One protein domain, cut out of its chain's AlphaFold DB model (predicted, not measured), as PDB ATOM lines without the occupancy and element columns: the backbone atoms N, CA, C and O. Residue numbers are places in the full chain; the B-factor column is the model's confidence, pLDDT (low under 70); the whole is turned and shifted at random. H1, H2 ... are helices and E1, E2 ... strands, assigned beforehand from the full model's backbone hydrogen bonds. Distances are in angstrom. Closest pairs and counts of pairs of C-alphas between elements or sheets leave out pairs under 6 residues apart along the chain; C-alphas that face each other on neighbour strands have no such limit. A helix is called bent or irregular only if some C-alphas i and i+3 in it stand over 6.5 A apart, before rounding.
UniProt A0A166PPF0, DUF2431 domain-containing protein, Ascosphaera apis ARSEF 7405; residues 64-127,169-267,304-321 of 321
ATOM      1  N   PHE A  64     199.730 238.320 217.346       89.31
ATOM      2  CA  PHE A  64     198.701 238.304 216.301       89.31
ATOM      3  C   PHE A  64     199.324 238.139 214.911       89.31
ATOM      4  O   PHE A  64     200.291 238.823 214.570       89.31
ATOM      5  N   LYS A  65     198.741 237.264 214.089       88.88
ATOM      6  CA  LYS A  65     199.017 237.159 212.651       88.88
ATOM      7  C   LYS A  65     197.956 237.929 211.856       88.88
ATOM      8  O   LYS A  65     196.797 237.970 212.256       88.88
ATOM      9  N   LYS A  66     198.313 238.443 210.674       88.88
ATOM     10  CA  LYS A  66     197.386 239.170 209.772       88.88
ATOM     11  C   LYS A  66     196.129 238.361 209.409       88.88
ATOM     12  O   LYS A  66     195.054 238.919 209.205       88.88
ATOM     13  N   THR A  67     196.278 237.038 209.336       87.75
ATOM     14  CA  THR A  67     195.229 236.071 208.984       87.75
ATOM     15  C   THR A  67     194.435 235.555 210.188       87.75
ATOM     16  O   THR A  67     193.417 234.888 209.979       87.75
ATOM     17  N   ASP A  68     194.857 235.858 211.426       91.00
ATOM     18  CA  ASP A  68     194.184 235.382 212.640       91.00
ATOM     19  C   ASP A  68     192.753 235.927 212.697       91.00
ATOM     20  O   ASP A  68     192.503 237.106 212.448       91.00
ATOM     21  N   ARG A  69     191.799 235.069 213.064       93.50
ATOM     22  CA  ARG A  69     190.413 235.466 213.344       93.50
ATOM     23  C   ARG A  69     190.322 235.878 214.808       93.50
ATOM     24  O   ARG A  69     190.379 235.022 215.696       93.50
ATOM     25  N   ILE A  70     190.191 237.180 215.045       94.88
ATOM     26  CA  ILE A  70     190.337 237.809 216.359       94.88
ATOM     27  C   ILE A  70     188.980 238.311 216.862       94.88
ATOM     28  O   ILE A  70     188.317 239.109 216.201       94.88
ATOM     29  N   LEU A  71     188.591 237.891 218.065       96.06
ATOM     30  CA  LEU A  71     187.455 238.433 218.813       96.06
ATOM     31  C   LEU A  71     187.971 239.290 219.971       96.06
ATOM     32  O   LEU A  71     188.614 238.769 220.880       96.06
ATOM     33  N   LEU A  72     187.656 240.585 219.973       95.56
ATOM     34  CA  LEU A  72     187.967 241.492 221.080       95.56
ATOM     35  C   LEU A  72     186.734 241.641 221.972       95.56
ATOM     36  O   LEU A  72     185.670 242.080 221.525       95.56
ATOM     37  N   VAL A  73     186.872 241.258 223.237       94.38
ATOM     38  CA  VAL A  73     185.791 241.232 224.223       94.38
ATOM     39  C   VAL A  73     186.004 242.314 225.265       94.38
ATOM     40  O   VAL A  73     187.004 242.298 225.984       94.38
ATOM     41  N   GLY A  74     185.013 243.194 225.399       91.38
ATOM     42  CA  GLY A  74     185.046 244.271 226.383       91.38
ATOM     43  C   GLY A  74     185.903 245.451 225.939       91.38
ATOM     44  O   GLY A  74     186.537 246.078 226.779       91.38
ATOM     45  N   GLU A  75     185.921 245.754 224.640       90.00
ATOM     46  CA  GLU A  75     186.449 247.033 224.171       90.00
ATOM     47  C   GLU A  75     185.691 248.187 224.835       90.00
ATOM     48  O   GLU A  75     184.474 248.125 225.040       90.00
ATOM     49  N   GLY A  76     186.434 249.237 225.177       86.56
ATOM     50  CA  GLY A  76     185.874 250.512 225.596       86.56
ATOM     51  C   GLY A  76     185.595 251.368 224.370       86.56
ATOM     52  O   GLY A  76     184.542 251.262 223.753       86.56
ATOM     53  N   ASP A  77     186.573 252.189 224.000       91.44
ATOM     54  CA  ASP A  77     186.456 253.203 222.953       91.44
ATOM     55  C   ASP A  77     186.808 252.713 221.536       91.44
ATOM     56  O   ASP A  77     186.760 253.516 220.609       91.44
ATOM     57  N   PHE A  78     187.133 251.426 221.361       93.88
ATOM     58  CA  PHE A  78     187.617 250.800 220.116       93.88
ATOM     59  C   PHE A  78     189.015 251.239 219.643       93.88
ATOM     60  O   PHE A  78     189.427 250.901 218.528       93.88
ATOM     61  N   SER A  79     189.783 251.950 220.474       92.81
ATOM     62  CA  SER A  79     191.146 252.380 220.130       92.81
ATOM     63  C   SER A  79     192.107 251.206 219.917       92.81
ATOM     64  O   SER A  79     192.945 251.250 219.012       92.81
ATOM     65  N   PHE A  80     191.970 250.128 220.693       92.38
ATOM     66  CA  PHE A  80     192.809 248.938 220.549       92.38
ATOM     67  C   PHE A  80     192.490 248.191 219.253       92.38
ATOM     68  O   PHE A  80     193.402 247.819 218.516       92.38
ATOM     69  N   ALA A  81     191.201 248.048 218.925       94.19
ATOM     70  CA  ALA A  81     190.772 247.492 217.645       94.19
ATOM     71  C   ALA A  81     191.343 248.291 216.463       94.19
ATOM     72  O   ALA A  81     191.907 247.702 215.543       94.19
ATOM     73  N   LYS A  82     191.261 249.627 216.514       93.50
ATOM     74  CA  LYS A  82     191.848 250.509 215.496       93.50
ATOM     75  C   LYS A  82     193.358 250.297 215.362       93.50
ATOM     76  O   LYS A  82     193.844 250.110 214.253       93.50
ATOM     77  N   SER A  83     194.083 250.259 216.478       92.44
ATOM     78  CA  SER A  83     195.534 250.029 216.487       92.44
ATOM     79  C   SER A  83     195.923 248.686 215.849       92.44
ATOM     80  O   SER A  83     196.847 248.632 215.038       92.44
ATOM     81  N   LEU A  84     195.185 247.609 216.152       91.44
ATOM     82  CA  LEU A  84     195.419 246.285 215.558       91.44
ATOM     83  C   LEU A  84     195.264 246.284 214.036       91.44
ATOM     84  O   LEU A  84     196.054 245.648 213.336       91.44
ATOM     85  N   VAL A  85     194.257 246.982 213.520       91.69
ATOM     86  CA  VAL A  85     194.036 247.059 212.074       91.69
ATOM     87  C   VAL A  85     195.108 247.929 211.411       91.69
ATOM     88  O   VAL A  85     195.677 247.519 210.402       91.69
ATOM     89  N   ASP A  86     195.434 249.081 211.997       90.50
ATOM     90  CA  ASP A  86     196.336 250.071 211.394       90.50
ATOM     91  C   ASP A  86     197.805 249.635 211.406       90.50
ATOM     92  O   ASP A  86     198.528 249.850 210.435       90.50
ATOM     93  N   HIS A  87     198.264 249.043 212.511       88.75
ATOM     94  CA  HIS A  87     199.681 248.741 212.722       88.75
ATOM     95  C   HIS A  87     200.036 247.274 212.494       88.75
ATOM     96  O   HIS A  87     201.189 246.965 212.192       88.75
ATOM     97  N   HIS A  88     199.069 246.367 212.647       87.88
ATOM     98  CA  HIS A  88     199.302 244.926 212.525       87.88
ATOM     99  C   HIS A  88     198.545 244.288 211.363       87.88
ATOM    100  O   HIS A  88     198.646 243.075 211.184       87.88
ATOM    101  N   GLU A  89     197.815 245.083 210.571       88.31
ATOM    102  CA  GLU A  89     197.076 244.643 209.380       88.31
ATOM    103  C   GLU A  89     196.181 243.421 209.650       88.31
ATOM    104  O   GLU A  89     195.981 242.554 208.797       88.31
ATOM    105  N   CYS A  90     195.653 243.325 210.870       90.38
ATOM    106  CA  CYS A  90     194.726 242.271 211.245       90.38
ATOM    107  C   CYS A  90     193.359 242.596 210.641       90.38
ATOM    108  O   CYS A  90     192.665 243.491 211.115       90.38
ATOM    109  N   GLN A  91     192.964 241.883 209.587       86.81
ATOM    110  CA  GLN A  91     191.727 242.192 208.855       86.81
ATOM    111  C   GLN A  91     190.498 241.499 209.458       86.81
ATOM    112  O   GLN A  91     189.383 242.010 209.387       86.81
ATOM    113  N   ASN A  92     190.693 240.356 210.116       92.56
ATOM    114  CA  ASN A  92     189.605 239.519 210.618       92.56
ATOM    115  C   ASN A  92     189.320 239.823 212.094       92.56
ATOM    116  O   ASN A  92     189.477 238.954 212.955       92.56
ATOM    117  N   VAL A  93     188.919 241.060 212.394       94.38
ATOM    118  CA  VAL A  93     188.709 241.546 213.769       94.38
ATOM    119  C   VAL A  93     187.224 241.779 214.054       94.38
ATOM    120  O   VAL A  93     186.570 242.574 213.389       94.38
ATOM    121  N   LEU A  94     186.676 241.129 215.080       95.38
ATOM    122  CA  LEU A  94     185.346 241.426 215.614       95.38
ATOM    123  C   LEU A  94     185.502 242.081 216.982       95.38
ATOM    124  O   LEU A  94     185.841 241.412 217.957       95.38
ATOM    125  N   ALA A  95     185.258 243.383 217.056       95.25
ATOM    126  CA  ALA A  95     185.365 244.145 218.287       95.25
ATOM    127  C   ALA A  95     184.005 244.287 218.971       95.25
ATOM    128  O   ALA A  95     183.002 244.599 218.329       95.25
ATOM    129  N   THR A  96     183.953 244.051 220.281       94.38
ATOM    130  CA  THR A  96     182.697 244.059 221.037       94.38
ATOM    131  C   THR A  96     182.782 244.933 222.281       94.38
ATOM    132  O   THR A  96     183.738 244.827 223.049       94.38
ATOM    133  N   CYS A  97     181.763 245.765 222.495       92.69
ATOM    134  CA  CYS A  97     181.621 246.620 223.672       92.69
ATOM    135  C   CYS A  97     180.400 246.204 224.504       92.69
ATOM    136  O   CYS A  97     179.404 245.712 223.969       92.69
ATOM    137  N   TYR A  98     180.477 246.409 225.822       91.56
ATOM    138  CA  TYR A  98     179.360 246.169 226.742       91.56
ATOM    139  C   TYR A  98     178.343 247.318 226.753       91.56
ATOM    140  O   TYR A  98     177.152 247.084 226.962       91.56
ATOM    141  N   ASP A  99     178.799 248.554 226.538       90.94
ATOM    142  CA  ASP A  99     177.929 249.724 226.524       90.94
ATOM    143  C   ASP A  99     177.050 249.758 225.262       90.94
ATOM    144  O   ASP A  99     177.375 249.198 224.209       90.94
ATOM    145  N   LYS A 100     175.913 250.450 225.381       93.19
ATOM    146  CA  LYS A 100     175.092 250.860 224.237       93.19
ATOM    147  C   LYS A 100     175.839 251.891 223.405       93.19
ATOM    148  O   LYS A 100     176.552 252.717 223.966       93.19
ATOM    149  N   GLN A 101     175.589 251.899 222.100       92.94
ATOM    150  CA  GLN A 101     176.223 252.829 221.166       92.94
ATOM    151  C   GLN A 101     176.087 254.298 221.601       92.94
ATOM    152  O   GLN A 101     177.093 254.992 221.712       92.94
ATOM    153  N   ASP A 102     174.874 254.752 221.929       94.50
ATOM    154  CA  ASP A 102     174.642 256.153 222.315       94.50
ATOM    155  C   ASP A 102     175.394 256.526 223.604       94.50
ATOM    156  O   ASP A 102     176.085 257.540 223.665       94.50
ATOM    157  N   VAL A 103     175.342 255.646 224.611       93.00
ATOM    158  CA  VAL A 103     176.044 255.823 225.894       93.00
ATOM    159  C   VAL A 103     177.559 255.849 225.695       93.00
ATOM    160  O   VAL A 103     178.268 256.586 226.380       93.00
ATOM    161  N   LEU A 104     178.070 255.032 224.774       92.50
ATOM    162  CA  LEU A 104     179.489 254.989 224.468       92.50
ATOM    163  C   LEU A 104     179.960 256.309 223.853       92.50
ATOM    164  O   LEU A 104     180.978 256.838 224.288       92.50
ATOM    165  N   TYR A 105     179.202 256.868 222.909       94.44
ATOM    166  CA  TYR A 105     179.525 258.150 222.278       94.44
ATOM    167  C   TYR A 105     179.448 259.328 223.249       94.44
ATOM    168  O   TYR A 105     180.245 260.255 223.144       94.44
ATOM    169  N   GLU A 106     178.548 259.281 224.230       94.56
ATOM    170  CA  GLU A 106     178.518 260.278 225.305       94.56
ATOM    171  C   GLU A 106     179.773 260.213 226.192       94.56
ATOM    172  O   GLU A 106     180.307 261.250 226.586       94.56
ATOM    173  N   LYS A 107     180.260 259.005 226.512       92.12
ATOM    174  CA  LYS A 107     181.469 258.815 227.333       92.12
ATOM    175  C   LYS A 107     182.756 259.124 226.565       92.12
ATOM    176  O   LYS A 107     183.689 259.680 227.143       92.12
ATOM    177  N   TYR A 108     182.801 258.739 225.292       93.25
ATOM    178  CA  TYR A 108     183.977 258.783 224.426       93.25
ATOM    179  C   TYR A 108     183.570 259.247 223.014       93.25
ATOM    180  O   TYR A 108     183.368 258.426 222.120       93.25
ATOM    181  N   PRO A 109     183.446 260.565 222.772       93.25
ATOM    182  CA  PRO A 109     183.030 261.082 221.466       93.25
ATOM    183  C   PRO A 109     183.955 260.661 220.316       93.25
ATOM    184  O   PRO A 109     183.486 260.360 219.220       93.25
ATOM    185  N   GLN A 110     185.264 260.549 220.582       91.69
ATOM    186  CA  GLN A 110     186.268 260.113 219.602       91.69
ATOM    187  C   GLN A 110     186.024 258.696 219.064       91.69
ATOM    188  O   GLN A 110     186.530 258.331 218.006       91.69
ATOM    189  N   THR A 111     185.233 257.888 219.773       92.88
ATOM    190  CA  THR A 111     184.895 256.531 219.351       92.88
ATOM    191  C   THR A 111     184.148 256.502 218.021       92.88
ATOM    192  O   THR A 111     184.303 255.542 217.270       92.88
ATOM    193  N   GLN A 112     183.386 257.549 217.688       93.62
ATOM    194  CA  GLN A 112     182.705 257.646 216.393       93.62
ATOM    195  C   GLN A 112     183.704 257.548 215.235       93.62
ATOM    196  O   GLN A 112     183.554 256.694 214.363       93.62
ATOM    197  N   GLU A 113     184.782 258.331 215.299       94.75
ATOM    198  CA  GLU A 113     185.841 258.328 214.287       94.75
ATOM    199  C   GLU A 113     186.533 256.963 214.193       94.75
ATOM    200  O   GLU A 113     186.848 256.487 213.103       94.75
ATOM    201  N   TYR A 114     186.755 256.294 215.330       94.88
ATOM    202  CA  TYR A 114     187.413 254.985 215.348       94.88
ATOM    203  C   TYR A 114     186.543 253.903 214.707       94.88
ATOM    204  O   TYR A 114     187.043 253.096 213.921       94.88
ATOM    205  N   ILE A 115     185.240 253.905 214.994       93.75
ATOM    206  CA  ILE A 115     184.292 252.956 214.404       93.75
ATOM    207  C   ILE A 115     184.137 253.216 212.907       93.75
ATOM    208  O   ILE A 115     184.203 252.273 212.118       93.75
ATOM    209  N   GLU A 116     183.985 254.474 212.495       93.44
ATOM    210  CA  GLU A 116     183.922 254.840 211.079       93.44
ATOM    211  C   GLU A 116     185.183 254.403 210.331       93.44
ATOM    212  O   GLU A 116     185.084 253.824 209.247       93.44
ATOM    213  N   HIS A 117     186.362 254.586 210.931       92.94
ATOM    214  CA  HIS A 117     187.621 254.122 210.360       92.94
ATOM    215  C   HIS A 117     187.615 252.605 210.132       92.94
ATOM    216  O   HIS A 117     187.856 252.156 209.009       92.94
ATOM    217  N   LEU A 118     187.263 251.821 211.156       91.62
ATOM    218  CA  LEU A 118     187.188 250.357 211.082       91.62
ATOM    219  C   LEU A 118     186.204 249.881 209.999       91.62
ATOM    220  O   LEU A 118     186.531 249.001 209.201       91.62
ATOM    221  N   LEU A 119     185.020 250.494 209.922       91.12
ATOM    222  CA  LEU A 119     183.999 250.152 208.927       91.12
ATOM    223  C   LEU A 119     184.373 250.616 207.507       91.12
ATOM    224  O   LEU A 119     183.994 249.979 206.518       91.12
ATOM    225  N   SER A 120     185.139 251.701 207.378       89.88
ATOM    226  CA  SER A 120     185.637 252.174 206.083       89.88
ATOM    227  C   SER A 120     186.645 251.199 205.476       89.88
ATOM    228  O   SER A 120     186.598 250.940 204.274       89.88
ATOM    229  N   ILE A 121     187.508 250.606 206.308       86.25
ATOM    230  CA  ILE A 121     188.463 249.573 205.891       86.25
ATOM    231  C   ILE A 121     187.697 248.348 205.407       86.25
ATOM    232  O   ILE A 121     187.971 247.857 204.316       86.25
ATOM    233  N   ALA A 122     186.667 247.938 206.157       79.56
ATOM    234  CA  ALA A 122     185.783 246.858 205.742       79.56
ATOM    235  C   ALA A 122     185.178 247.108 204.345       79.56
ATOM    236  O   ALA A 122     185.121 246.220 203.500       79.56
ATOM    237  N   SER A 123     184.769 248.345 204.066       78.38
ATOM    238  CA  SER A 123     184.138 248.699 202.792       78.38
ATOM    239  C   SER A 123     185.128 248.738 201.617       78.38
ATOM    240  O   SER A 123     184.795 248.253 200.535       78.38
ATOM    241  N   LYS A 124     186.349 249.259 201.813       74.62
ATOM    242  CA  LYS A 124     187.376 249.384 200.755       74.62
ATOM    243  C   LYS A 124     187.839 248.033 200.209       74.62
ATOM    244  O   LYS A 124     187.977 247.872 199.000       74.62
ATOM    245  N   THR A 125     188.013 247.043 201.077       62.47
ATOM    246  CA  THR A 125     188.442 245.699 200.658       62.47
ATOM    247  C   THR A 125     187.409 245.022 199.747       62.47
ATOM    248  O   THR A 125     187.781 244.240 198.878       62.47
ATOM    249  N   THR A 126     186.122 245.375 199.876       59.97
ATOM    250  CA  THR A 126     185.037 244.798 199.056       59.97
ATOM    251  C   THR A 126     184.910 245.416 197.660       59.97
ATOM    252  O   THR A 126     184.229 244.855 196.795       59.97
ATOM    253  N   SER A 127     185.513 246.590 197.430       56.75
ATOM    254  CA  SER A 127     185.503 247.259 196.123       56.75
ATOM    255  C   SER A 127     186.655 246.819 195.220       56.75
ATOM    256  O   SER A 127     186.423 246.641 194.026       56.75
ATOM    257  N   GLU A 169     183.020 238.487 203.316       57.38
ATOM    258  CA  GLU A 169     184.414 238.898 203.290       57.38
ATOM    259  C   GLU A 169     184.805 239.247 204.727       57.38
ATOM    260  O   GLU A 169     184.040 239.852 205.482       57.38
ATOM    261  N   SER A 170     185.938 238.705 205.151       62.03
ATOM    262  CA  SER A 170     186.389 238.730 206.529       62.03
ATOM    263  C   SER A 170     187.005 240.097 206.815       62.03
ATOM    264  O   SER A 170     188.043 240.439 206.257       62.03
ATOM    265  N   LEU A 171     186.292 240.914 207.590       77.75
ATOM    266  CA  LEU A 171     186.552 242.346 207.710       77.75
ATOM    267  C   LEU A 171     186.329 242.828 209.143       77.75
ATOM    268  O   LEU A 171     185.541 242.205 209.867       77.75
ATOM    269  N   PRO A 172     186.935 243.967 209.532       84.56
ATOM    270  CA  PRO A 172     186.714 244.539 210.845       84.56
ATOM    271  C   PRO A 172     185.231 244.848 211.061       84.56
ATOM    272  O   PRO A 172     184.587 245.507 210.242       84.56
ATOM    273  N   HIS A 173     184.674 244.368 212.165       89.94
ATOM    274  CA  HIS A 173     183.273 244.584 212.505       89.94
ATOM    275  C   HIS A 173     183.120 244.921 213.984       89.94
ATOM    276  O   HIS A 173     183.903 244.466 214.818       89.94
ATOM    277  N   VAL A 174     182.102 245.714 214.310       93.38
ATOM    278  CA  VAL A 174     181.870 246.233 215.662       93.38
ATOM    279  C   VAL A 174     180.486 245.818 216.151       93.38
ATOM    280  O   VAL A 174     179.512 245.897 215.405       93.38
ATOM    281  N   LEU A 175     180.391 245.372 217.404       93.56
ATOM    282  CA  LEU A 175     179.134 245.023 218.067       93.56
ATOM    283  C   LEU A 175     179.024 245.716 219.430       93.56
ATOM    284  O   LEU A 175     179.994 245.796 220.182       93.56
ATOM    285  N   PHE A 176     177.814 246.146 219.769       92.81
ATOM    286  CA  PHE A 176     177.488 246.792 221.042       92.81
ATOM    287  C   PHE A 176     176.641 245.873 221.925       92.81
ATOM    288  O   PHE A 176     176.085 244.881 221.447       92.81
ATOM    289  N   GLU A 177     176.518 246.227 223.206       92.19
ATOM    290  CA  GLU A 177     175.704 245.504 224.195       92.19
ATOM    291  C   GLU A 177     176.063 244.013 224.345       92.19
ATOM    292  O   GLU A 177     175.205 243.157 224.586       92.19
ATOM    293  N   ILE A 178     177.345 243.676 224.197       92.38
ATOM    294  CA  ILE A 178     177.824 242.298 224.294       92.38
ATOM    295  C   ILE A 178     178.296 241.997 225.718       92.38
ATOM    296  O   ILE A 178     179.300 242.521 226.197       92.38
ATOM    297  N   ASP A 179     177.582 241.095 226.397       90.81
ATOM    298  CA  ASP A 179     177.983 240.554 227.699       90.81
ATOM    299  C   ASP A 179     178.998 239.416 227.512       90.81
ATOM    300  O   ASP A 179     178.682 238.354 226.965       90.81
ATOM    301  N   ALA A 180     180.211 239.611 228.036       91.38
ATOM    302  CA  ALA A 180     181.292 238.626 228.017       91.38
ATOM    303  C   ALA A 180     180.905 237.276 228.656       91.38
ATOM    304  O   ALA A 180     181.476 236.240 228.324       91.38
ATOM    305  N   LYS A 181     179.910 237.253 229.549       91.31
ATOM    306  CA  LYS A 181     179.407 236.021 230.183       91.31
ATOM    307  C   LYS A 181     178.483 235.210 229.271       91.31
ATOM    308  O   LYS A 181     178.123 234.085 229.608       91.31
ATOM    309  N   LYS A 182     178.045 235.784 228.146       91.12
ATOM    310  CA  LYS A 182     177.031 235.222 227.241       91.12
ATOM    311  C   LYS A 182     177.512 235.158 225.790       91.12
ATOM    312  O   LYS A 182     176.694 235.139 224.873       91.12
ATOM    313  N   LEU A 183     178.825 235.101 225.568       90.44
ATOM    314  CA  LEU A 183     179.393 234.981 224.223       90.44
ATOM    315  C   LEU A 183     178.824 233.753 223.502       90.44
ATOM    316  O   LEU A 183     178.715 232.673 224.077       90.44
ATOM    317  N   GLY A 184     178.409 233.943 222.248       84.44
ATOM    318  CA  GLY A 184     177.816 232.884 221.427       84.44
ATOM    319  C   GLY A 184     176.422 232.403 221.863       84.44
ATOM    320  O   GLY A 184     175.858 231.521 221.209       84.44
ATOM    321  N   HIS A 185     175.839 232.971 222.926       83.44
ATOM    322  CA  HIS A 185     174.499 232.641 223.413       83.44
ATOM    323  C   HIS A 185     173.488 233.737 223.051       83.44
ATOM    324  O   HIS A 185     173.753 234.926 223.197       83.44
ATOM    325  N   GLY A 186     172.291 233.324 222.624       69.25
ATOM    326  CA  GLY A 186     171.185 234.227 222.289       69.25
ATOM    327  C   GLY A 186     170.929 234.356 220.786       69.25
ATOM    328  O   GLY A 186     171.844 234.410 219.968       69.25
ATOM    329  N   LEU A 187     169.643 234.381 220.418       61.56
ATOM    330  CA  LEU A 187     169.195 234.586 219.034       61.56
ATOM    331  C   LEU A 187     169.090 236.070 218.649       61.56
ATOM    332  O   LEU A 187     168.940 236.367 217.460       61.56
ATOM    333  N   VAL A 188     169.149 236.952 219.651       56.72
ATOM    334  CA  VAL A 188     168.989 238.408 219.577       56.72
ATOM    335  C   VAL A 188     170.313 239.055 219.995       56.72
ATOM    336  O   VAL A 188     170.940 238.591 220.947       56.72
ATOM    337  N   GLY A 189     170.743 240.092 219.275       63.56
ATOM    338  CA  GLY A 189     172.056 240.724 219.449       63.56
ATOM    339  C   GLY A 189     173.194 239.997 218.714       63.56
ATOM    340  O   GLY A 189     172.971 239.069 217.935       63.56
ATOM    341  N   GLY A 190     174.435 240.420 218.970       80.06
ATOM    342  CA  GLY A 190     175.646 239.938 218.287       80.06
ATOM    343  C   GLY A 190     176.044 238.473 218.536       80.06
ATOM    344  O   GLY A 190     177.044 238.011 217.990       80.06
ATOM    345  N   GLY A 191     175.275 237.710 219.324       86.19
ATOM    346  CA  GLY A 191     175.591 236.324 219.692       86.19
ATOM    347  C   GLY A 191     175.701 235.367 218.498       86.19
ATOM    348  O   GLY A 191     176.621 234.550 218.449       86.19
ATOM    349  N   LYS A 192     174.824 235.501 217.492       88.75
ATOM    350  CA  LYS A 192     174.917 234.721 216.240       88.75
ATOM    351  C   LYS A 192     176.195 235.045 215.472       88.75
ATOM    352  O   LYS A 192     176.885 234.127 215.045       88.75
ATOM    353  N   THR A 193     176.522 236.329 215.340       90.81
ATOM    354  CA  THR A 193     177.736 236.798 214.663       90.81
ATOM    355  C   THR A 193     178.986 236.245 215.340       90.81
ATOM    356  O   THR A 193     179.857 235.718 214.663       90.81
ATOM    357  N   ILE A 194     179.033 236.256 216.675       92.94
ATOM    358  CA  ILE A 194     180.142 235.684 217.454       92.94
ATOM    359  C   ILE A 194     180.236 234.162 217.270       92.94
ATOM    360  O   ILE A 194     181.333 233.621 217.162       92.94
ATOM    361  N   LYS A 195     179.101 233.454 217.225       91.06
ATOM    362  CA  LYS A 195     179.076 231.992 217.058       91.06
ATOM    363  C   LYS A 195     179.461 231.538 215.647       91.06
ATOM    364  O   LYS A 195     180.012 230.454 215.499       91.06
ATOM    365  N   VAL A 196     179.139 232.333 214.628       90.44
ATOM    366  CA  VAL A 196     179.526 232.065 213.234       90.44
ATOM    367  C   VAL A 196     180.981 232.472 212.997       90.44
ATOM    368  O   VAL A 196     181.734 231.709 212.399       90.44
ATOM    369  N   GLY A 197     181.373 233.640 213.509       89.88
ATOM    370  CA  GLY A 197     182.693 234.237 213.340       89.88
ATOM    371  C   GLY A 197     183.089 234.449 211.882       89.88
ATOM    372  O   GLY A 197     182.237 234.564 210.997       89.88
ATOM    373  N   PHE A 198     184.396 234.526 211.638       88.75
ATOM    374  CA  PHE A 198     184.936 234.668 210.288       88.75
ATOM    375  C   PHE A 198     185.179 233.301 209.636       88.75
ATOM    376  O   PHE A 198     185.634 232.362 210.307       88.75
ATOM    377  N   PRO A 199     184.919 233.170 208.322       82.31
ATOM    378  CA  PRO A 199     185.226 231.942 207.606       82.31
ATOM    379  C   PRO A 199     186.730 231.668 207.673       82.31
ATOM    380  O   PRO A 199     187.549 232.569 207.483       82.31
ATOM    381  N   ARG A 200     187.109 230.412 207.925       78.50
ATOM    382  CA  ARG A 200     188.509 230.007 207.802       78.50
ATOM    383  C   ARG A 200     188.854 229.959 206.314       78.50
ATOM    384  O   ARG A 200     188.266 229.172 205.575       78.50
ATOM    385  N   GLN A 201     189.795 230.791 205.877       70.25
ATOM    386  CA  GLN A 201     190.335 230.697 204.524       70.25
ATOM    387  C   GLN A 201     191.280 229.495 204.465       70.25
ATOM    388  O   GLN A 201     192.425 229.561 204.894       70.25
ATOM    389  N   LEU A 202     190.743 228.359 204.028       65.88
ATOM    390  CA  LEU A 202     191.492 227.131 203.780       65.88
ATOM    391  C   LEU A 202     191.759 227.006 202.284       65.88
ATOM    392  O   LEU A 202     190.867 227.297 201.484       65.88
ATOM    393  N   ASP A 203     192.929 226.498 201.909       66.25
ATOM    394  CA  ASP A 203     193.183 226.120 200.518       66.25
ATOM    395  C   ASP A 203     192.218 225.010 200.075       66.25
ATOM    396  O   ASP A 203     191.788 224.179 200.883       66.25
ATOM    397  N   ARG A 204     191.908 224.952 198.772       62.88
ATOM    398  CA  ARG A 204     190.966 223.974 198.183       62.88
ATOM    399  C   ARG A 204     191.258 222.525 198.598       62.88
ATOM    400  O   ARG A 204     190.324 221.777 198.869       62.88
ATOM    401  N   ARG A 205     192.541 222.161 198.720       60.28
ATOM    402  CA  ARG A 205     192.998 220.831 199.167       60.28
ATOM    403  C   ARG A 205     192.562 220.515 200.602       60.28
ATOM    404  O   ARG A 205     191.926 219.493 200.848       60.28
ATOM    405  N   HIS A 206     192.799 221.448 201.524       66.88
ATOM    406  CA  HIS A 206     192.385 221.332 202.925       66.88
ATOM    407  C   HIS A 206     190.853 221.297 203.066       66.88
ATOM    408  O   HIS A 206     190.327 220.594 203.927       66.88
ATOM    409  N   GLN A 207     190.123 222.030 202.214       64.94
ATOM    410  CA  GLN A 207     188.655 222.003 202.195       64.94
ATOM    411  C   GLN A 207     188.106 220.638 201.755       64.94
ATOM    412  O   GLN A 207     187.184 220.125 202.388       64.94
ATOM    413  N   HIS A 208     188.675 220.043 200.701       62.75
ATOM    414  CA  HIS A 208     188.241 218.740 200.188       62.75
ATOM    415  C   HIS A 208     188.458 217.626 201.224       62.75
ATOM    416  O   HIS A 208     187.579 216.795 201.446       62.75
ATOM    417  N   GLN A 209     189.590 217.655 201.931       64.25
ATOM    418  CA  GLN A 209     189.910 216.659 202.954       64.25
ATOM    419  C   GLN A 209     189.092 216.846 204.246       64.25
ATOM    420  O   GLN A 209     188.672 215.859 204.848       64.25
ATOM    421  N   GLN A 210     188.766 218.088 204.638       64.31
ATOM    422  CA  GLN A 210     187.831 218.347 205.747       64.31
ATOM    423  C   GLN A 210     186.402 217.877 205.454       64.31
ATOM    424  O   GLN A 210     185.703 217.459 206.372       64.31
ATOM    425  N   GLN A 211     185.953 217.920 204.195       62.75
ATOM    426  CA  GLN A 211     184.640 217.373 203.825       62.75
ATOM    427  C   GLN A 211     184.593 215.844 203.938       62.75
ATOM    428  O   GLN A 211     183.529 215.289 204.221       62.75
ATOM    429  N   GLN A 212     185.737 215.177 203.756       59.69
ATOM    430  CA  GLN A 212     185.876 213.727 203.905       59.69
ATOM    431  C   GLN A 212     186.046 213.306 205.376       59.69
ATOM    432  O   GLN A 212     185.557 212.251 205.769       59.69
ATOM    433  N   GLN A 213     186.666 214.141 206.219       59.66
ATOM    434  CA  GLN A 213     186.809 213.911 207.663       59.66
ATOM    435  C   GLN A 213     185.679 214.594 208.453       59.66
ATOM    436  O   GLN A 213     185.865 215.647 209.062       59.66
ATOM    437  N   GLN A 214     184.485 213.996 208.467       54.75
ATOM    438  CA  GLN A 214     183.328 214.557 209.189       54.75
ATOM    439  C   GLN A 214     183.356 214.336 210.717       54.75
ATOM    440  O   GLN A 214     182.583 214.985 211.427       54.75
ATOM    441  N   ASP A 215     184.278 213.507 211.224       52.88
ATOM    442  CA  ASP A 215     184.300 213.024 212.618       52.88
ATOM    443  C   ASP A 215     185.346 213.696 213.535       52.88
ATOM    444  O   ASP A 215     185.534 213.291 214.684       52.88
ATOM    445  N   GLY A 216     186.030 214.744 213.068       56.03
ATOM    446  CA  GLY A 216     186.973 215.510 213.891       56.03
ATOM    447  C   GLY A 216     186.283 216.454 214.896       56.03
ATOM    448  O   GLY A 216     185.156 216.904 214.658       56.03
ATOM    449  N   PRO A 217     186.945 216.820 216.016       54.62
ATOM    450  CA  PRO A 217     186.416 217.816 216.942       54.62
ATOM    451  C   PRO A 217     186.223 219.155 216.217       54.62
ATOM    452  O   PRO A 217     187.181 219.822 215.824       54.62
ATOM    453  N   LYS A 218     184.959 219.555 216.036       69.81
ATOM    454  CA  LYS A 218     184.590 220.839 215.431       69.81
ATOM    455  C   LYS A 218     184.963 221.967 216.390       69.81
ATOM    456  O   LYS A 218     184.215 222.274 217.315       69.81
ATOM    457  N   GLY A 219     186.143 222.543 216.189       82.69
ATOM    458  CA  GLY A 219     186.574 223.742 216.900       82.69
ATOM    459  C   GLY A 219     185.704 224.957 216.573       82.69
ATOM    460  O   GLY A 219     185.001 224.989 215.560       82.69
ATOM    461  N   GLY A 220     185.764 225.970 217.430       90.81
ATOM    462  CA  GLY A 220     185.079 227.237 217.224       90.81
ATOM    463  C   GLY A 220     185.723 228.123 216.143       90.81
ATOM    464  O   GLY A 220     186.756 227.783 215.554       90.81
ATOM    465  N   PRO A 221     185.105 229.273 215.830       92.06
ATOM    466  CA  PRO A 221     185.508 230.087 214.688       92.06
ATOM    467  C   PRO A 221     186.641 231.086 214.984       92.06
ATOM    468  O   PRO A 221     187.034 231.807 214.071       92.06
ATOM    469  N   TRP A 222     187.176 231.141 216.207       94.25
ATOM    470  CA  TRP A 222     188.162 232.155 216.604       94.25
ATOM    471  C   TRP A 222     189.538 231.552 216.870       94.25
ATOM    472  O   TRP A 222     189.670 230.588 217.624       94.25
ATOM    473  N   ASP A 223     190.570 232.134 216.262       93.56
ATOM    474  CA  ASP A 223     191.960 231.774 216.552       93.56
ATOM    475  C   ASP A 223     192.432 232.493 217.820       93.56
ATOM    476  O   ASP A 223     193.093 231.885 218.656       93.56
ATOM    477  N   ILE A 224     192.020 233.752 218.011       94.00
ATOM    478  CA  ILE A 224     192.347 234.541 219.199       94.00
ATOM    479  C   ILE A 224     191.082 235.169 219.783       94.00
ATOM    480  O   ILE A 224     190.315 235.826 219.081       94.00
ATOM    481  N   ILE A 225     190.887 235.013 221.091       95.38
ATOM    482  CA  ILE A 225     189.901 235.775 221.863       95.38
ATOM    483  C   ILE A 225     190.669 236.657 222.845       95.38
ATOM    484  O   ILE A 225     191.278 236.150 223.782       95.38
ATOM    485  N   CYS A 226     190.648 237.972 222.644       94.44
ATOM    486  CA  CYS A 226     191.266 238.922 223.562       94.44
ATOM    487  C   CYS A 226     190.232 239.444 224.560       94.44
ATOM    488  O   CYS A 226     189.183 239.958 224.167       94.44
ATOM    489  N   PHE A 227     190.522 239.324 225.851       92.06
ATOM    490  CA  PHE A 227     189.693 239.831 226.935       92.06
ATOM    491  C   PHE A 227     190.299 241.113 227.513       92.06
ATOM    492  O   PHE A 227     191.265 241.073 228.280       92.06
ATOM    493  N   ASN A 228     189.694 242.253 227.184       87.50
ATOM    494  CA  ASN A 228     190.146 243.579 227.610       87.50
ATOM    495  C   ASN A 228     189.457 244.007 228.913       87.50
ATOM    496  O   ASN A 228     188.865 245.074 228.989       87.50
ATOM    497  N   PHE A 229     189.504 243.115 229.917       77.00
ATOM    498  CA  PHE A 229     188.991 243.269 231.289       77.00
ATOM    499  C   PHE A 229     187.957 244.399 231.475       77.00
ATOM    500  O   PHE A 229     188.297 245.472 231.985       77.00
ATOM    501  N   PRO A 230     186.676 244.165 231.132       68.19
ATOM    502  CA  PRO A 230     185.631 245.139 231.399       68.19
ATOM    503  C   PRO A 230     185.582 245.458 232.898       68.19
ATOM    504  O   PRO A 230     185.711 244.574 233.754       68.19
ATOM    505  N   HIS A 231     185.401 246.734 233.235       62.53
ATOM    506  CA  HIS A 231     185.392 247.182 234.623       62.53
ATOM    507  C   HIS A 231     184.192 246.602 235.389       62.53
ATOM    508  O   HIS A 231     183.053 247.023 235.213       62.53
ATOM    509  N   VAL A 232     184.457 245.670 236.303       63.09
ATOM    510  CA  VAL A 232     183.497 245.181 237.320       63.09
ATOM    511  C   VAL A 232     183.628 245.919 238.664       63.09
ATOM    512  O   VAL A 232     182.879 245.665 239.609       63.09
ATOM    513  N   GLY A 233     184.579 246.855 238.756       59.28
ATOM    514  CA  GLY A 233     184.847 247.658 239.948       59.28
ATOM    515  C   GLY A 233     183.762 248.703 240.231       59.28
ATOM    516  O   GLY A 233     183.117 249.217 239.326       59.28
ATOM    517  N   GLY A 234     183.562 249.032 241.509       62.22
ATOM    518  CA  GLY A 234     182.659 250.114 241.935       62.22
ATOM    519  C   GLY A 234     181.221 249.698 242.269       62.22
ATOM    520  O   GLY A 234     180.509 250.472 242.902       62.22
ATOM    521  N   LEU A 235     180.809 248.463 241.957       69.38
ATOM    522  CA  LEU A 235     179.472 247.944 242.303       69.38
ATOM    523  C   LEU A 235     179.283 247.676 243.809       69.38
ATOM    524  O   LEU A 235     178.158 247.571 244.295       69.38
ATOM    525  N   SER A 236     180.372 247.545 244.570       78.06
ATOM    526  CA  SER A 236     180.330 247.373 246.023       78.06
ATOM    527  C   SER A 236     181.583 247.939 246.678       78.06
ATOM    528  O   SER A 236     182.658 247.889 246.095       78.06
ATOM    529  N   LYS A 237     181.462 248.429 247.918       83.31
ATOM    530  CA  LYS A 237     182.610 248.803 248.767       83.31
ATOM    531  C   LYS A 237     183.173 247.614 249.558       83.31
ATOM    532  O   LYS A 237     184.247 247.718 250.138       83.31
ATOM    533  N   ASP A 238     182.460 246.489 249.580       88.50
ATOM    534  CA  ASP A 238     182.908 245.251 250.218       88.50
ATOM    535  C   ASP A 238     183.887 244.520 249.289       88.50
ATOM    536  O   ASP A 238     183.532 244.108 248.179       88.50
ATOM    537  N   VAL A 239     185.126 244.360 249.757       88.75
ATOM    538  CA  VAL A 239     186.215 243.713 249.013       88.75
ATOM    539  C   VAL A 239     185.856 242.276 248.631       88.75
ATOM    540  O   VAL A 239     186.066 241.874 247.491       88.75
ATOM    541  N   ASN A 240     185.250 241.500 249.531       90.88
ATOM    542  CA  ASN A 240     184.927 240.097 249.266       90.88
ATOM    543  C   ASN A 240     183.819 239.959 248.222       90.88
ATOM    544  O   ASN A 240     183.832 239.027 247.418       90.88
ATOM    545  N   ARG A 241     182.854 240.885 248.213       89.19
ATOM    546  CA  ARG A 241     181.823 240.918 247.165       89.19
ATOM    547  C   ARG A 241     182.419 241.253 245.804       89.19
ATOM    548  O   ARG A 241     182.053 240.597 244.836       89.19
ATOM    549  N   GLN A 242     183.353 242.201 245.742       86.31
ATOM    550  CA  GLN A 242     184.067 242.524 244.502       86.31
ATOM    551  C   GLN A 242     184.897 241.337 244.001       86.31
ATOM    552  O   GLN A 242     184.811 240.984 242.828       86.31
ATOM    553  N   VAL A 243     185.629 240.657 244.891       89.19
ATOM    554  CA  VAL A 243     186.390 239.447 244.538       89.19
ATOM    555  C   VAL A 243     185.470 238.375 243.955       89.19
ATOM    556  O   VAL A 243     185.767 237.834 242.894       89.19
ATOM    557  N   ARG A 244     184.323 238.106 244.592       90.12
ATOM    558  CA  ARG A 244     183.345 237.133 244.076       90.12
ATOM    559  C   ARG A 244     182.761 237.547 242.725       90.12
ATOM    560  O   ARG A 244     182.592 236.688 241.871       90.12
ATOM    561  N   ALA A 245     182.474 238.832 242.522       88.31
ATOM    562  CA  ALA A 245     181.954 239.330 241.248       88.31
ATOM    563  C   ALA A 245     182.972 239.160 240.108       88.31
ATOM    564  O   ALA A 245     182.616 238.688 239.032       88.31
ATOM    565  N   ASN A 246     184.247 239.466 240.359       88.00
ATOM    566  CA  ASN A 246     185.314 239.275 239.375       88.00
ATOM    567  C   ASN A 246     185.539 237.786 239.069       88.00
ATOM    568  O   ASN A 246     185.729 237.415 237.914       88.00
ATOM    569  N   GLN A 247     185.486 236.924 240.091       90.94
ATOM    570  CA  GLN A 247     185.568 235.471 239.916       90.94
ATOM    571  C   GLN A 247     184.414 234.943 239.059       90.94
ATOM    572  O   GLN A 247     184.654 234.191 238.119       90.94
ATOM    573  N   ASP A 248     183.179 235.352 239.353       92.12
ATOM    574  CA  ASP A 248     181.998 234.944 238.588       92.12
ATOM    575  C   ASP A 248     182.075 235.401 237.125       92.12
ATOM    576  O   ASP A 248     181.785 234.618 236.216       92.12
ATOM    577  N   LEU A 249     182.545 236.633 236.890       91.06
ATOM    578  CA  LEU A 249     182.793 237.156 235.548       91.06
ATOM    579  C   LEU A 249     183.780 236.273 234.784       91.06
ATOM    580  O   LEU A 249     183.459 235.831 233.685       91.06
ATOM    581  N   LEU A 250     184.952 235.998 235.362       92.06
ATOM    582  CA  LEU A 250     185.989 235.204 234.701       92.06
ATOM    583  C   LEU A 250     185.515 233.776 234.431       92.06
ATOM    584  O   LEU A 250     185.651 233.281 233.315       92.06
ATOM    585  N   VAL A 251     184.904 233.123 235.421       94.25
ATOM    586  CA  VAL A 251     184.385 231.755 235.268       94.25
ATOM    587  C   VAL A 251     183.324 231.693 234.171       94.25
ATOM    588  O   VAL A 251     183.341 230.779 233.349       94.25
ATOM    589  N   SER A 252     182.404 232.655 234.141       93.88
ATOM    590  CA  SER A 252     181.346 232.702 233.133       93.88
ATOM    591  C   SER A 252     181.887 233.041 231.745       93.88
ATOM    592  O   SER A 252     181.464 232.429 230.766       93.88
ATOM    593  N   PHE A 253     182.859 233.951 231.656       94.19
ATOM    594  CA  PHE A 253     183.554 234.270 230.412       94.19
ATOM    595  C   PHE A 253     184.249 233.036 229.834       94.19
ATOM    596  O   PHE A 253     183.980 232.685 228.690       94.19
ATOM    597  N   PHE A 254     185.064 232.322 230.620       94.31
ATOM    598  CA  PHE A 254     185.753 231.118 230.143       94.31
ATOM    599  C   PHE A 254     184.776 230.027 229.695       94.31
ATOM    600  O   PHE A 254     184.981 229.396 228.661       94.31
ATOM    601  N   LYS A 255     183.667 229.834 230.419       94.44
ATOM    602  CA  LYS A 255     182.611 228.898 229.999       94.44
ATOM    603  C   LYS A 255     182.001 229.266 228.644       94.44
ATOM    604  O   LYS A 255     181.642 228.366 227.889       94.44
ATOM    605  N   ALA A 256     181.868 230.557 228.346       93.44
ATOM    606  CA  ALA A 256     181.311 231.037 227.087       93.44
ATOM    607  C   ALA A 256     182.340 231.056 225.939       93.44
ATOM    608  O   ALA A 256     181.970 230.820 224.792       93.44
ATOM    609  N   SER A 257     183.619 231.317 226.226       94.06
ATOM    610  CA  SER A 257     184.670 231.477 225.215       94.06
ATOM    611  C   SER A 257     185.338 230.168 224.797       94.06
ATOM    612  O   SER A 257     185.691 230.031 223.632       94.06
ATOM    613  N   VAL A 258     185.462 229.174 225.681       93.56
ATOM    614  CA  VAL A 258     186.107 227.888 225.345       93.56
ATOM    615  C   VAL A 258     185.478 227.196 224.120       93.56
ATOM    616  O   VAL A 258     186.232 226.796 223.236       93.56
ATOM    617  N   PRO A 259     184.139 227.104 223.972       93.06
ATOM    618  CA  PRO A 259     183.522 226.518 222.773       93.06
ATOM    619  C   PRO A 259     183.748 227.322 221.482       93.06
ATOM    620  O   PRO A 259     183.467 226.834 220.391       93.06
ATOM    621  N   LEU A 260     184.193 228.574 221.605       93.88
ATOM    622  CA  LEU A 260     184.432 229.490 220.494       93.88
ATOM    623  C   LEU A 260     185.882 229.427 219.983       93.88
ATOM    624  O   LEU A 260     186.153 229.925 218.890       93.88
ATOM    625  N   LEU A 261     186.789 228.786 220.726       94.19
ATOM    626  CA  LEU A 261     188.187 228.617 220.340       94.19
ATOM    627  C   LEU A 261     188.342 227.572 219.242       94.19
ATOM    628  O   LEU A 261     187.771 226.481 219.301       94.19
ATOM    629  N   SER A 262     189.144 227.907 218.244       92.12
ATOM    630  CA  SER A 262     189.400 227.020 217.125       92.12
ATOM    631  C   SER A 262     190.276 225.830 217.504       92.12
ATOM    632  O   SER A 262     191.158 225.914 218.358       92.12
ATOM    633  N   ALA A 263     190.008 224.697 216.861       86.75
ATOM    634  CA  ALA A 263     190.848 223.516 216.952       86.75
ATOM    635  C   ALA A 263     192.071 223.685 216.032       86.75
ATOM    636  O   ALA A 263     191.953 224.373 215.005       86.75
ATOM    637  N   PRO A 264     193.212 223.059 216.374       79.81
ATOM    638  CA  PRO A 264     194.370 223.039 215.494       79.81
ATOM    639  C   PRO A 264     193.976 222.426 214.137       79.81
ATOM    640  O   PRO A 264     193.178 221.481 214.105       79.81
ATOM    641  N   PRO A 265     194.475 222.965 213.009       71.25
ATOM    642  CA  PRO A 265     194.242 222.370 211.703       71.25
ATOM    643  C   PRO A 265     194.816 220.944 211.661       71.25
ATOM    644  O   PRO A 265     195.846 220.700 212.290       71.25
ATOM    645  N   PRO A 266     194.196 220.012 210.916       67.81
ATOM    646  CA  PRO A 266     194.815 218.716 210.662       67.81
ATOM    647  C   PRO A 266     196.165 218.920 209.959       67.81
ATOM    648  O   PRO A 266     196.266 219.725 209.031       67.81
ATOM    649  N   GLU A 267     197.199 218.214 210.419       65.50
ATOM    650  CA  GLU A 267     198.514 218.217 209.778       65.50
ATOM    651  C   GLU A 267     198.394 217.543 208.408       65.50
ATOM    652  O   GLU A 267     198.085 216.354 208.319       65.50
ATOM    653  N   GLU A 304     200.169 232.120 205.554       68.50
ATOM    654  CA  GLU A 304     200.539 231.268 206.677       68.50
ATOM    655  C   GLU A 304     199.445 231.334 207.751       68.50
ATOM    656  O   GLU A 304     199.258 232.345 208.435       68.50
ATOM    657  N   TYR A 305     198.680 230.256 207.885       70.94
ATOM    658  CA  TYR A 305     197.649 230.124 208.909       70.94
ATOM    659  C   TYR A 305     198.247 229.641 210.237       70.94
ATOM    660  O   TYR A 305     199.271 228.952 210.286       70.94
ATOM    661  N   ARG A 306     197.608 230.000 211.355       79.81
ATOM    662  CA  ARG A 306     197.997 229.491 212.674       79.81
ATOM    663  C   ARG A 306     197.709 227.988 212.762       79.81
ATOM    664  O   ARG A 306     196.593 227.547 212.497       79.81
ATOM    665  N   LYS A 307     198.736 227.217 213.132       81.50
ATOM    666  CA  LYS A 307     198.650 225.765 213.372       81.50
ATOM    667  C   LYS A 307     198.315 225.421 214.828       81.50
ATOM    668  O   LYS A 307     197.845 224.330 215.122       81.50
ATOM    669  N   GLU A 308     198.556 226.362 215.734       84.81
ATOM    670  CA  GLU A 308     198.262 226.221 217.158       84.81
ATOM    671  C   GLU A 308     196.748 226.207 217.434       84.81
ATOM    672  O   GLU A 308     195.977 226.790 216.664       84.81
ATOM    673  N   PRO A 309     196.305 225.586 218.545       88.31
ATOM    674  CA  PRO A 309     194.932 225.732 219.019       88.31
ATOM    675  C   PRO A 309     194.603 227.199 219.313       88.31
ATOM    676  O   PRO A 309     195.490 227.999 219.617       88.31
ATOM    677  N   GLY A 310     193.313 227.536 219.273       90.94
ATOM    678  CA  GLY A 310     192.844 228.874 219.603       90.94
ATOM    679  C   GLY A 310     193.263 229.301 221.013       90.94
ATOM    680  O   GLY A 310     193.219 228.507 221.957       90.94
ATOM    681  N   GLN A 311     193.655 230.564 221.161       93.25
ATOM    682  CA  GLN A 311     194.187 231.114 222.407       93.25
ATOM    683  C   GLN A 311     193.273 232.201 222.972       93.25
ATOM    684  O   GLN A 311     192.633 232.958 222.239       93.25
ATOM    685  N   ILE A 312     193.243 232.296 224.302       93.88
ATOM    686  CA  ILE A 312     192.657 233.435 225.006       93.88
ATOM    687  C   ILE A 312     193.802 234.316 225.482       93.88
ATOM    688  O   ILE A 312     194.652 233.864 226.250       93.88
ATOM    689  N   LEU A 313     193.800 235.568 225.045       92.00
ATOM    690  CA  LEU A 313     194.708 236.596 225.529       92.00
ATOM    691  C   LEU A 313     193.951 237.512 226.483       92.00
ATOM    692  O   LEU A 313     192.745 237.711 226.346       92.00
ATOM    693  N   TRP A 314     194.653 238.081 227.450       86.31
ATOM    694  CA  TRP A 314     194.105 239.127 228.297       86.31
ATOM    695  C   TRP A 314     195.015 240.347 228.236       86.31
ATOM    696  O   TRP A 314     196.235 240.206 228.178       86.31
ATOM    697  N   SER A 315     194.430 241.541 228.235       73.31
ATOM    698  CA  SER A 315     195.189 242.791 228.272       73.31
ATOM    699  C   SER A 315     195.125 243.377 229.674       73.31
ATOM    700  O   SER A 315     194.037 243.632 230.191       73.31
ATOM    701  N   THR A 316     196.273 243.576 230.319       62.66
ATOM    702  CA  THR A 316     196.331 244.312 231.585       62.66
ATOM    703  C   THR A 316     196.796 245.737 231.311       62.66
ATOM    704  O   THR A 316     197.667 245.948 230.473       62.66
ATOM    705  N   SER A 317     196.271 246.741 232.027       53.75
ATOM    706  CA  SER A 317     196.658 248.158 231.838       53.75
ATOM    707  C   SER A 317     198.152 248.472 232.077       53.75
ATOM    708  O   SER A 317     198.538 249.638 232.030       53.75
ATOM    709  N   GLY A 318     198.991 247.472 232.371       46.50
ATOM    710  CA  GLY A 318     200.444 247.607 232.477       46.50
ATOM    711  C   GLY A 318     201.213 247.218 231.210       46.50
ATOM    712  O   GLY A 318     202.366 247.629 231.072       46.50
ATOM    713  N   ASP A 319     200.593 246.479 230.288       46.03
ATOM    714  CA  ASP A 319     201.259 245.967 229.094       46.03
ATOM    715  C   ASP A 319     201.122 246.991 227.964       46.03
ATOM    716  O   ASP A 319     200.097 247.096 227.291       46.03
ATOM    717  N   LYS A 320     202.160 247.813 227.790       37.84
ATOM    718  CA  LYS A 320     202.310 248.626 226.581       37.84
ATOM    719  C   LYS A 320     202.721 247.685 225.450       37.84
ATOM    720  O   LYS A 320     203.866 247.233 225.448       37.84
ATOM    721  N   PHE A 321     201.785 247.370 224.560       44.19
ATOM    722  CA  PHE A 321     202.090 246.779 223.257       44.19
ATOM    723  C   PHE A 321     202.713 247.832 222.338       44.19
ATOM    724  O   PHE A 321     202.286 249.009 222.424       44.19
TER     725      PHE A 321
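AT A GLANCE: This is residues 64 to 127, 169 to 267 and 304 to 321 of the 321 residues of the protein "DUF2431 domain-containing protein" of Ascosphaera apis ARSEF 7405 (UniProt A0A166PPF0). A five-stranded parallel sheet forms the core, with H1 over one face and the long H6 over the opposite face, running on past the sheet's end. H3 passes by the edge strand E3 with H2 at its corner, while H5 lies far from the sheet, toward the end of the long axis away from the start of H6. The printed part has 181 residues, with six named helices and five named strands in the order E1 H1 E2 H2 H3 E3 H4 H5 E4 H6 E5. The sheet's order is E3 E2 E1 E4 E5, and the class is mixed, helices and strands. The whole is compact, with a radius of gyration of the C-alphas of 17.3 A and spans of 57 by 39 by 35 A.

IN THESE COORDINATES: The strands are E1, residues 70 to 75, 12.7 A long from C-alpha 70 at (190.337, 237.809, 216.359); E2, residues 93 to 97, 13.2 A; E3, 173 to 175; E4, 224 to 227; and E5, 311 to 314, ending at C-alpha 314 at (194.105, 239.127, 228.297). The helices are H1, residues 79 to 88, 13.4 A; H2, 101 to 107; H3, 111 to 127, 25.0 A; H4, 191 to 196; H5, 204 to 212; and H6, 239 to 260, 31.9 A, beginning at C-alpha 239 at (186.215, 243.713, 249.013). H6 is irregular, but only just: C-alphas 256 and 259 are 6.6 A apart.

HOW THE PARTS SIT: Across the parallel neighbours E1 and E2, N 72 and O 94 are within hydrogen-bond range at 2.8 A, as are N 71 and O 224 across E1 and E4 at 2.9 A, N 95 and O 173 across E2 and E3 at 2.8 A, and N 227 and O 313 across E4 and E5 at 2.8 A. H1 is on the sheet over E2 and E1, at a height of 10.7 A; its C-alpha 81 is 6.4 A from C-alpha 95. E1, H1 and E2 form a strand-helix-strand unit, two parallel neighbours with a helix between, with a right-handed crossover. E3, H4, H5 and E4 form a split one, with E2 and E1 between its strands, also right-handed. H6 is on the opposite face, over E4 at a height of 8.0 A; the closest C-alphas, of Ile 225 and Ser 257, are 7.6 A apart. H3 only grazes the sheet with residues 115 to 122, and H4 with 191 to 194. H1 and H3 touch at Lys 82 and Tyr 114, C-alphas 6.3 A apart. H2 and H3 touch only at the corner, only just, with 3 pairs of C-alphas within 8 A, the closest Tyr 105 and Thr 111 at 6.3 A. H5 is not on the sheet. Every O i to N i+4 pair is within hydrogen-bond range in H1, H2, H4 and H5; H3 has 11 of 13 and H6 16 of 18.

THE WHOLE: The farthest C-alphas, of Arg 205 and Lys 237, are 57.9 A apart. Residues 128 to 168 and 268 to 303 are not printed, with C-alpha gaps of 11.1 A and 13.6 A. The links E3 to H4, H5 to E4 and E4 to H6 are long. Mean pLDDT of the printed part is 83.1; 41 residues are under 70, among them 202 to 218.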